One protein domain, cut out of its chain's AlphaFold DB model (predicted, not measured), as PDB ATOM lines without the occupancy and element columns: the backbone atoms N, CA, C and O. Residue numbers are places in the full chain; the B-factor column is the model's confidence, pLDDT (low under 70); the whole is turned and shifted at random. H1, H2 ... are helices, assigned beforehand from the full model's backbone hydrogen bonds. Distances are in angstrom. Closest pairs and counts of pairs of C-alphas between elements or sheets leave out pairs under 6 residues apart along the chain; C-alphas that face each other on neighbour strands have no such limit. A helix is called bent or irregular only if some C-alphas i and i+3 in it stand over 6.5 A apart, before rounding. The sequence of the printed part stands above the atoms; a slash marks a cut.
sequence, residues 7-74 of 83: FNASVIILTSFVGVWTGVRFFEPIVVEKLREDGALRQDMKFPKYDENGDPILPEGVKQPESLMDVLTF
ATOM      1  N   PHE A   7      44.679 -20.545 -54.230       83.94
ATOM      2  CA  PHE A   7      43.962 -21.145 -53.106       83.94
ATOM      3  C   PHE A   7      43.538 -20.132 -52.025       83.94
ATOM      4  O   PHE A   7      42.405 -20.151 -51.554       83.94
ATOM      5  N   ASN A   8      44.414 -19.197 -51.648       85.44
ATOM      6  CA  ASN A   8      44.068 -18.163 -50.671       85.44
ATOM      7  C   ASN A   8      43.021 -17.199 -51.241       85.44
ATOM      8  O   ASN A   8      42.104 -16.802 -50.529       85.44
ATOM      9  N   ALA A   9      43.121 -16.860 -52.531       89.62
ATOM     10  CA  ALA A   9      42.118 -16.031 -53.196       89.62
ATOM     11  C   ALA A   9      40.746 -16.723 -53.239       89.62
ATOM     12  O   ALA A   9      39.739 -16.088 -52.933       89.62
ATOM     13  N   SER A  10      40.695 -18.027 -53.545       90.81
ATOM     14  CA  SER A  10      39.430 -18.771 -53.571       90.81
ATOM     15  C   SER A  10      38.782 -18.885 -52.195       90.81
ATOM     16  O   SER A  10      37.565 -18.776 -52.096       90.81
ATOM     17  N   VAL A  11      39.576 -19.058 -51.134       93.12
ATOM     18  CA  VAL A  11      39.050 -19.100 -49.762       93.12
ATOM     19  C   VAL A  11      38.428 -17.758 -49.385       93.12
ATOM     20  O   VAL A  11      37.312 -17.736 -48.881       93.12
ATOM     21  N   ILE A  12      39.095 -16.641 -49.690       92.38
ATOM     22  CA  ILE A  12      38.559 -15.301 -49.411       92.38
ATOM     23  C   ILE A  12      37.233 -15.092 -50.146       92.38
ATOM     24  O   ILE A  12      36.253 -14.696 -49.523       92.38
ATOM     25  N   ILE A  13      37.179 -15.416 -51.441       93.69
ATOM     26  CA  ILE A  13      35.954 -15.286 -52.239       93.69
ATOM     27  C   ILE A  13      34.831 -16.143 -51.648       93.69
ATOM     28  O   ILE A  13      33.731 -15.639 -51.440       93.69
ATOM     29  N   LEU A  14      35.108 -17.413 -51.339       95.12
ATOM     30  CA  LEU A  14      34.111 -18.334 -50.802       95.12
ATOM     31  C   LEU A  14      33.587 -17.861 -49.443       95.12
ATOM     32  O   LEU A  14      32.379 -17.804 -49.236       95.12
ATOM     33  N   THR A  15      34.476 -17.474 -48.530       93.75
ATOM     34  CA  THR A  15      34.090 -16.983 -47.204       93.75
ATOM     35  C   THR A  15      33.303 -15.680 -47.293       93.75
ATOM     36  O   THR A  15      32.302 -15.539 -46.594       93.75
ATOM     37  N   SER A  16      33.692 -14.747 -48.167       93.00
ATOM     38  CA  SER A  16      32.919 -13.524 -48.397       93.00
ATOM     39  C   SER A  16      31.528 -13.835 -48.946       93.00
ATOM     40  O   SER A  16      30.549 -13.285 -48.450       93.00
ATOM     41  N   PHE A  17      31.420 -14.744 -49.917       94.38
ATOM     42  CA  PHE A  17      30.139 -15.096 -50.527       94.38
ATOM     43  C   PHE A  17      29.202 -15.783 -49.529       94.38
ATOM     44  O   PHE A  17      28.054 -15.376 -49.381       94.38
ATOM     45  N   VAL A  18      29.711 -16.772 -48.785       94.12
ATOM     46  CA  VAL A  18      28.951 -17.473 -47.739       94.12
ATOM     47  C   VAL A  18      28.552 -16.514 -46.618       94.12
ATOM     48  O   VAL A  18      27.416 -16.552 -46.159       94.12
ATOM     49  N   GLY A  19      29.451 -15.623 -46.194       91.81
ATOM     50  CA  GLY A  19      29.162 -14.642 -45.149       91.81
ATOM     51  C   GLY A  19      28.048 -13.673 -45.543       91.81
ATOM     52  O   GLY A  19      27.126 -13.457 -44.760       91.81
ATOM     53  N   VAL A  20      28.097 -13.131 -46.765       91.75
ATOM     54  CA  VAL A  20      27.043 -12.244 -47.284       91.75
ATOM     55  C   VAL A  20      25.729 -13.006 -47.445       91.75
ATOM     56  O   VAL A  20      24.702 -12.527 -46.977       91.75
ATOM     57  N   TRP A  21      25.757 -14.197 -48.047       88.44
ATOM     58  CA  TRP A  21      24.558 -15.007 -48.273       88.44
ATOM     59  C   TRP A  21      23.848 -15.365 -46.962       88.44
ATOM     60  O   TRP A  21      22.653 -15.111 -46.812       88.44
ATOM     61  N   THR A  22      24.594 -15.866 -45.976       89.94
ATOM     62  CA  THR A  22      24.051 -16.196 -44.654       89.94
ATOM     63  C   THR A  22      23.584 -14.945 -43.912       89.94
ATOM     64  O   THR A  22      22.533 -14.968 -43.277       89.94
ATOM     65  N   GLY A  23      24.337 -13.844 -44.002       87.56
ATOM     66  CA  GLY A  23      23.972 -12.576 -43.376       87.56
ATOM     67  C   GLY A  23      22.636 -12.050 -43.890       87.56
ATOM     68  O   GLY A  23      21.746 -11.781 -43.089       87.56
ATOM     69  N   VAL A  24      22.461 -11.958 -45.212       87.69
ATOM     70  CA  VAL A  24      21.207 -11.479 -45.819       87.69
ATOM     71  C   VAL A  24      20.029 -12.338 -45.364       87.69
ATOM     72  O   VAL A  24      19.077 -11.804 -44.809       87.69
ATOM     73  N   ARG A  25      20.143 -13.663 -45.485       84.31
ATOM     74  CA  ARG A  25      19.082 -14.605 -45.104       84.31
ATOM     75  C   ARG A  25      18.705 -14.535 -43.618       84.31
ATOM     76  O   ARG A  25      17.553 -14.751 -43.262       84.31
ATOM     77  N   PHE A  26      19.664 -14.227 -42.745       86.75
ATOM     78  CA  PHE A  26      19.420 -14.073 -41.311       86.75
ATOM     79  C   PHE A  26      18.804 -12.714 -40.954       86.75
ATOM     80  O   PHE A  26      17.890 -12.638 -40.134       86.75
ATOM     81  N   PHE A  27      19.303 -11.627 -41.545       85.00
ATOM     82  CA  PHE A  27      18.867 -10.276 -41.195       85.00
ATOM     83  C   PHE A  27      17.560  -9.866 -41.869       85.00
ATOM     84  O   PHE A  27      16.808  -9.095 -41.281       85.00
ATOM     85  N   GLU A  28      17.266 -10.371 -43.064       81.31
ATOM     86  CA  GLU A  28      16.047 -10.050 -43.805       81.31
ATOM     87  C   GLU A  28      14.756 -10.272 -42.992       81.31
ATOM     88  O   GLU A  28      14.016  -9.298 -42.820       81.31
ATOM     89  N   PRO A  29      14.493 -11.452 -42.388       81.00
ATOM     90  CA  PRO A  29      13.278 -11.648 -41.596       81.00
ATOM     91  C   PRO A  29      13.221 -10.722 -40.374       81.00
ATOM     92  O   PRO A  29      12.159 -10.202 -40.037       81.00
ATOM     93  N   ILE A  30      14.365 -10.461 -39.735       85.06
ATOM     94  CA  ILE A  30      14.451  -9.609 -38.541       85.06
ATOM     95  C   ILE A  30      14.125  -8.153 -38.890       85.06
ATOM     96  O   ILE A  30      13.361  -7.496 -38.183       85.06
ATOM     97  N   VAL A  31      14.707  -7.638 -39.975       82.56
ATOM     98  CA  VAL A  31      14.491  -6.259 -40.425       82.56
ATOM     99  C   VAL A  31      13.051  -6.070 -40.892       82.56
ATOM    100  O   VAL A  31      12.431  -5.073 -40.530       82.56
ATOM    101  N   VAL A  32      12.494  -7.028 -41.639       80.06
ATOM    102  CA  VAL A  32      11.095  -6.972 -42.088       80.06
ATOM    103  C   VAL A  32      10.136  -6.971 -40.898       80.06
ATOM    104  O   VAL A  32       9.221  -6.150 -40.863       80.06
ATOM    105  N   GLU A  33      10.367  -7.822 -39.898       80.94
ATOM    106  CA  GLU A  33       9.524  -7.871 -38.701       80.94
ATOM    107  C   GLU A  33       9.602  -6.566 -37.896       80.94
ATOM    108  O   GLU A  33       8.577  -6.036 -37.471       80.94
ATOM    109  N   LYS A  34      10.793  -5.974 -37.756       80.62
ATOM    110  CA  LYS A  34      10.951  -4.682 -37.070       80.62
ATOM    111  C   LYS A  34      10.278  -3.534 -37.807       80.62
ATOM    112  O   LYS A  34       9.545  -2.761 -37.203       80.62
ATOM    113  N   LEU A  35      10.442  -3.465 -39.125       75.00
ATOM    114  CA  LEU A  35       9.753  -2.474 -39.950       75.00
ATOM    115  C   LEU A  35       8.221  -2.645 -39.915       75.00
ATOM    116  O   LEU A  35       7.489  -1.677 -40.142       75.00
ATOM    117  N   ARG A  36       7.733  -3.864 -39.637       70.94
ATOM    118  CA  ARG A  36       6.305  -4.179 -39.484       70.94
ATOM    119  C   ARG A  36       5.782  -3.669 -38.147       70.94
ATOM    120  O   ARG A  36       4.734  -3.028 -38.128       70.94
ATOM    121  N   GLU A  37       6.510  -3.933 -37.062       74.50
ATOM    122  CA  GLU A  37       6.210  -3.419 -35.718       74.50
ATOM    123  C   GLU A  37       6.222  -1.883 -35.676       74.50
ATOM    124  O   GLU A  37       5.324  -1.279 -35.093       74.50
ATOM    125  N   ASP A  38       7.183  -1.255 -36.358       73.88
ATOM    126  CA  ASP A  38       7.367   0.202 -36.369       73.88
ATOM    127  C   ASP A  38       6.346   0.948 -37.257       73.88
ATOM    128  O   ASP A  38       6.345   2.178 -37.314       73.88
ATOM    129  N   GLY A  39       5.473   0.233 -37.979       67.12
ATOM    130  CA  GLY A  39       4.440   0.834 -38.834       67.12
ATOM    131  C   GLY A  39       4.980   1.620 -40.038       67.12
ATOM    132  O   GLY A  39       4.220   2.312 -40.710       67.12
ATOM    133  N   ALA A  40       6.281   1.508 -40.328       66.25
ATOM    134  CA  ALA A  40       6.956   2.174 -41.444       66.25
ATOM    135  C   ALA A  40       6.773   1.436 -42.787       66.25
ATOM    136  O   ALA A  40       7.130   1.956 -43.846       66.25
ATOM    137  N   LEU A  41       6.217   0.222 -42.758       62.31
ATOM    138  CA  LEU A  41       5.879  -0.550 -43.948       62.31
ATOM    139  C   LEU A  41       4.508  -0.154 -44.502       62.31
ATOM    140  O   LEU A  41       3.493  -0.180 -43.808       62.31
ATOM    141  N   ARG A  42       4.487   0.140 -45.804       58.84
ATOM    142  CA  ARG A  42       3.275   0.252 -46.622       58.84
ATOM    143  C   ARG A  42       2.372  -0.977 -46.417       58.84
ATOM    144  O   ARG A  42       2.762  -2.087 -46.771       58.84
ATOM    145  N   GLN A  43       1.192  -0.780 -45.818       60.22
ATOM    146  CA  GLN A  43       0.240  -1.852 -45.467       60.22
ATOM    147  C   GLN A  43      -0.695  -2.270 -46.613       60.22
ATOM    148  O   GLN A  43      -1.507  -3.178 -46.467       60.22
ATOM    149  N   ASP A  44      -0.575  -1.610 -47.758       59.81
ATOM    150  CA  ASP A  44      -1.344  -1.818 -48.984       59.81
ATOM    151  C   ASP A  44      -0.828  -2.980 -49.855       59.81
ATOM    152  O   ASP A  44      -1.467  -3.333 -50.845       59.81
ATOM    153  N   MET A  45       0.296  -3.611 -49.498       58.88
ATOM    154  CA  MET A  45       0.886  -4.721 -50.255       58.88
ATOM    155  C   MET A  45       0.997  -5.998 -49.414       58.88
ATOM    156  O   MET A  45       1.206  -5.952 -48.204       58.88
ATOM    157  N   LYS A  46       0.885  -7.166 -50.066       60.22
ATOM    158  CA  LYS A  46       1.101  -8.467 -49.415       60.22
ATOM    159  C   LYS A  46       2.551  -8.561 -48.934       60.22
ATOM    160  O   LYS A  46       3.473  -8.511 -49.743       60.22
ATOM    161  N   PHE A  47       2.735  -8.715 -47.625       61.81
ATOM    162  CA  PHE A  47       4.058  -8.862 -47.025       61.81
ATOM    163  C   PHE A  47       4.684 -10.214 -47.380       61.81
ATOM    164  O   PHE A  47       3.974 -11.228 -47.337       61.81
ATOM    165  N   PRO A  48       5.996 -10.255 -47.682       64.94
ATOM    166  CA  PRO A  48       6.718 -11.514 -47.729       64.94
ATOM    167  C   PRO A  48       6.672 -12.132 -46.329       64.94
ATOM    168  O   PRO A  48       7.046 -11.503 -45.338       64.94
ATOM    169  N   LYS A  49       6.133 -13.346 -46.239       68.44
ATOM    170  CA  LYS A  49       6.209 -14.152 -45.020       68.44
ATOM    171  C   LYS A  49       7.476 -14.977 -45.123       68.44
ATOM    172  O   LYS A  49       7.752 -15.477 -46.203       68.44
ATOM    173  N   TYR A  50       8.215 -15.126 -44.039       68.88
ATOM    174  CA  TYR A  50       9.400 -15.977 -44.012       68.88
ATOM    175  C   TYR A  50       9.111 -17.208 -43.159       68.88
ATOM    176  O   TYR A  50       8.339 -17.125 -42.199       68.88
ATOM    177  N   ASP A  51       9.667 -18.349 -43.548       69.62
ATOM    178  CA  ASP A  51       9.598 -19.575 -42.760       69.62
ATOM    179  C   ASP A  51      10.663 -19.586 -41.646       69.62
ATOM    180  O   ASP A  51      11.463 -18.658 -41.502       69.62
ATOM    181  N   GLU A  52      10.689 -20.653 -40.846       70.06
ATOM    182  CA  GLU A  52      11.670 -20.831 -39.764       70.06
ATOM    183  C   GLU A  52      13.129 -20.896 -40.263       70.06
ATOM    184  O   GLU A  52      14.060 -20.753 -39.471       70.06
ATOM    185  N   ASN A  53      13.342 -21.077 -41.571       65.56
ATOM    186  CA  ASN A  53      14.651 -21.162 -42.213       65.56
ATOM    187  C   ASN A  53      15.091 -19.834 -42.856       65.56
ATOM    188  O   ASN A  53      16.163 -19.786 -43.478       65.56
ATOM    189  N   GLY A  54      14.283 -18.775 -42.728       61.50
ATOM    190  CA  GLY A  54      14.515 -17.475 -43.356       61.50
ATOM    191  C   GLY A  54      14.269 -17.470 -44.867       61.50
ATOM    192  O   GLY A  54      14.722 -16.549 -45.543       61.50
ATOM    193  N   ASP A  55      13.585 -18.481 -45.413       74.88
ATOM    194  CA  ASP A  55      13.165 -18.490 -46.814       74.88
ATOM    195  C   ASP A  55      11.853 -17.712 -46.994       74.88
ATOM    196  O   ASP A  55      10.936 -17.850 -46.178       74.88
ATOM    197  N   PRO A  56      11.711 -16.922 -48.075       71.00
ATOM    198  CA  PRO A  56      10.455 -16.262 -48.393       71.00
ATOM    199  C   PRO A  56       9.389 -17.291 -48.806       71.00
ATOM    200  O   PRO A  56       9.482 -17.959 -49.834       71.00
ATOM    201  N   ILE A  57       8.324 -17.368 -48.016       70.00
ATOM    202  CA  ILE A  57       7.079 -18.069 -48.316       70.00
ATOM    203  C   ILE A  57       6.340 -17.250 -49.373       70.00
ATOM    204  O   ILE A  57       5.752 -16.198 -49.094       70.00
ATOM    205  N   LEU A  58       6.371 -17.736 -50.609       62.53
ATOM    206  CA  LEU A  58       5.662 -17.090 -51.704       62.53
ATOM    207  C   LEU A  58       4.152 -17.237 -51.499       62.53
ATOM    208  O   LEU A  58       3.673 -18.339 -51.220       62.53
ATOM    209  N   PRO A  59       3.376 -16.153 -51.645       57.50
ATOM    210  CA  PRO A  59       1.928 -16.262 -51.657       57.50
ATOM    211  C   PRO A  59       1.488 -17.105 -52.864       57.50
ATOM    212  O   PRO A  59       2.041 -16.961 -53.957       57.50
ATOM    213  N   GLU A  60       0.485 -17.969 -52.667       51.59
ATOM    214  CA  GLU A  60      -0.107 -18.780 -53.738       51.59
ATOM    215  C   GLU A  60      -0.400 -17.909 -54.972       51.59
ATOM    216  O   GLU A  60      -1.119 -16.908 -54.890       51.59
ATOM    217  N   GLY A  61       0.206 -18.277 -56.104       53.94
ATOM    218  CA  GLY A  61       0.054 -17.594 -57.392       53.94
ATOM    219  C   GLY A  61       1.272 -16.799 -57.877       53.94
ATOM    220  O   GLY A  61       1.287 -16.405 -59.041       53.94
ATOM    221  N   VAL A  62       2.310 -16.594 -57.058       54.56
ATOM    222  CA  VAL A  62       3.565 -15.968 -57.520       54.56
ATOM    223  C   VAL A  62       4.540 -17.056 -57.970       54.56
ATOM    224  O   VAL A  62       5.143 -17.744 -57.148       54.56
ATOM    225  N   LYS A  63       4.683 -17.226 -59.290       57.34
ATOM    226  CA  LYS A  63       5.731 -18.072 -59.876       57.34
ATOM    227  C   LYS A  63       7.089 -17.466 -59.516       57.34
ATOM    228  O   LYS A  63       7.324 -16.291 -59.798       57.34
ATOM    229  N   GLN A  64       7.968 -18.248 -58.887       55.78
ATOM    230  CA  GLN A  64       9.375 -17.862 -58.776       55.78
ATOM    231  C   GLN A  64       9.920 -17.693 -60.196       55.78
ATOM    232  O   GLN A  64       9.596 -18.529 -61.044       55.78
ATOM    233  N   PRO A  65      10.719 -16.655 -60.489       56.62
ATOM    234  CA  PRO A  65      11.482 -16.657 -61.724       56.62
ATOM    235  C   PRO A  65      12.380 -17.897 -61.681       56.62
ATOM    236  O   PRO A  65      13.279 -17.991 -60.845       56.62
ATOM    237  N   GLU A  66      12.091 -18.881 -62.538       59.56
ATOM    238  CA  GLU A  66      12.819 -20.156 -62.600       59.56
ATOM    239  C   GLU A  66      14.302 -19.948 -62.947       59.56
ATOM    240  O   GLU A  66      15.128 -20.843 -62.765       59.56
ATOM    241  N   SER A  67      14.664 -18.749 -63.413       52.81
ATOM    242  CA  SER A  67      16.030 -18.376 -63.721       52.81
ATOM    243  C   SER A  67      16.355 -16.932 -63.325       52.81
ATOM    244  O   SER A  67      15.561 -16.007 -63.484       52.81
ATOM    245  N   LEU A  68      17.597 -16.718 -62.883       57.81
ATOM    246  CA  LEU A  68      18.196 -15.389 -62.691       57.81
ATOM    247  C   LEU A  68      18.201 -14.564 -63.996       57.81
ATOM    248  O   LEU A  68      18.273 -13.338 -63.955       57.81
ATOM    249  N   MET A  69      18.102 -15.237 -65.149       55.56
ATOM    250  CA  MET A  69      17.989 -14.585 -66.448       55.56
ATOM    251  C   MET A  69      16.643 -13.891 -66.626       55.56
ATOM    252  O   MET A  69      16.652 -12.763 -67.095       55.56
ATOM    253  N   ASP A  70      15.532 -14.457 -66.152       58.44
ATOM    254  CA  ASP A  70      14.216 -13.802 -66.247       58.44
ATOM    255  C   ASP A  70      14.145 -12.488 -65.454       58.44
ATOM    256  O   ASP A  70      13.446 -11.555 -65.845       58.44
ATOM    257  N   VAL A  71      14.909 -12.381 -64.362       61.34
ATOM    258  CA  VAL A  71      15.020 -11.143 -63.573       61.34
ATOM    259  C   VAL A  71      15.839 -10.086 -64.320       61.34
ATOM    260  O   VAL A  71      15.489  -8.907 -64.315       61.34
ATOM    261  N   LEU A  72      16.930 -10.497 -64.971       63.00
ATOM    262  CA  LEU A  72      17.815  -9.598 -65.720       63.00
ATOM    263  C   LEU A  72      17.237  -9.195 -67.082       63.00
ATOM    264  O   LEU A  72      17.600  -8.147 -67.613       63.00
ATOM    265  N   THR A  73      16.335 -10.002 -67.635       62.19
ATOM    266  CA  THR A  73      15.651  -9.750 -68.902       62.19
ATOM    267  C   THR A  73      14.192  -9.370 -68.690       62.19
ATOM    268  O   THR A  73      13.376  -9.787 -69.506       62.19
ATOM    269  N   PHE A  74      13.842  -8.631 -67.621       57.09
ATOM    270  CA  PHE A  74      12.488  -8.088 -67.435       57.09
ATOM    271  C   PHE A  74      12.060  -7.342 -68.710       57.09
ATOM    272  O   PHE A  74      12.401  -6.178 -68.925       57.09
TER     273      PHE A  74
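What this domain is: This is residues 7 to 74 of the 83 residues of an uncharacterized protein of Cyberlindnera jadinii (strain ATCC 18201 / CBS 1600 / BCRC 20928 / JCM 3617 / NBRC 0987 / NRRL Y-1542) (UniProt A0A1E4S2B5). One long helix, H1, gently bent, makes the long axis; beyond its end a long loop folds back beside the H1b arm and then swings away to a short helix, H2, which sits off to one side. Residues 7 to 21 of H1 stick out at one end, and residues 60 to 74 stick out as a tail. The printed part has 68 residues with two named helices, H1 then H2, and no named strand: all helix, loose, with a radius of gyration of the C-alphas of 15.9 A, spanning 49 by 31 by 21 A.

How they stand to each other: H1, residues 7 to 37, was assigned as one helix by its hydrogen bonds but is bent: C-alphas 26 and 29 are 6.6 A apart. Its arms, H1a and H1b, stand at a shallow tilt of 29 degrees. Residues 49 to 50 pair with residues 56 to 57, antiparallel. H2, residues 68 to 72, is apart from both arms. In H1a, H1b and H2 every O i to N i+4 pair is within hydrogen-bond range.

Where its parts are: H1a, residues 7 to 26, measures 28.1 A from C-alpha 7 at (43.962, -21.145, -53.106). H1b, residues 29 to 37, measures 12.3 A. H2 ends with C-alpha 72 at (17.815, -9.598, -65.720).

The domain as a whole: The C-alphas farthest apart, of Phe 7 and Asp 44, are 49.4 A apart. The printed part has no cut. The link from H1 to H2, 30 residues, is long. Mean pLDDT of the printed part is 73.2; residues 39 to 51, 53 to 54 and 58 to 74 are under 70.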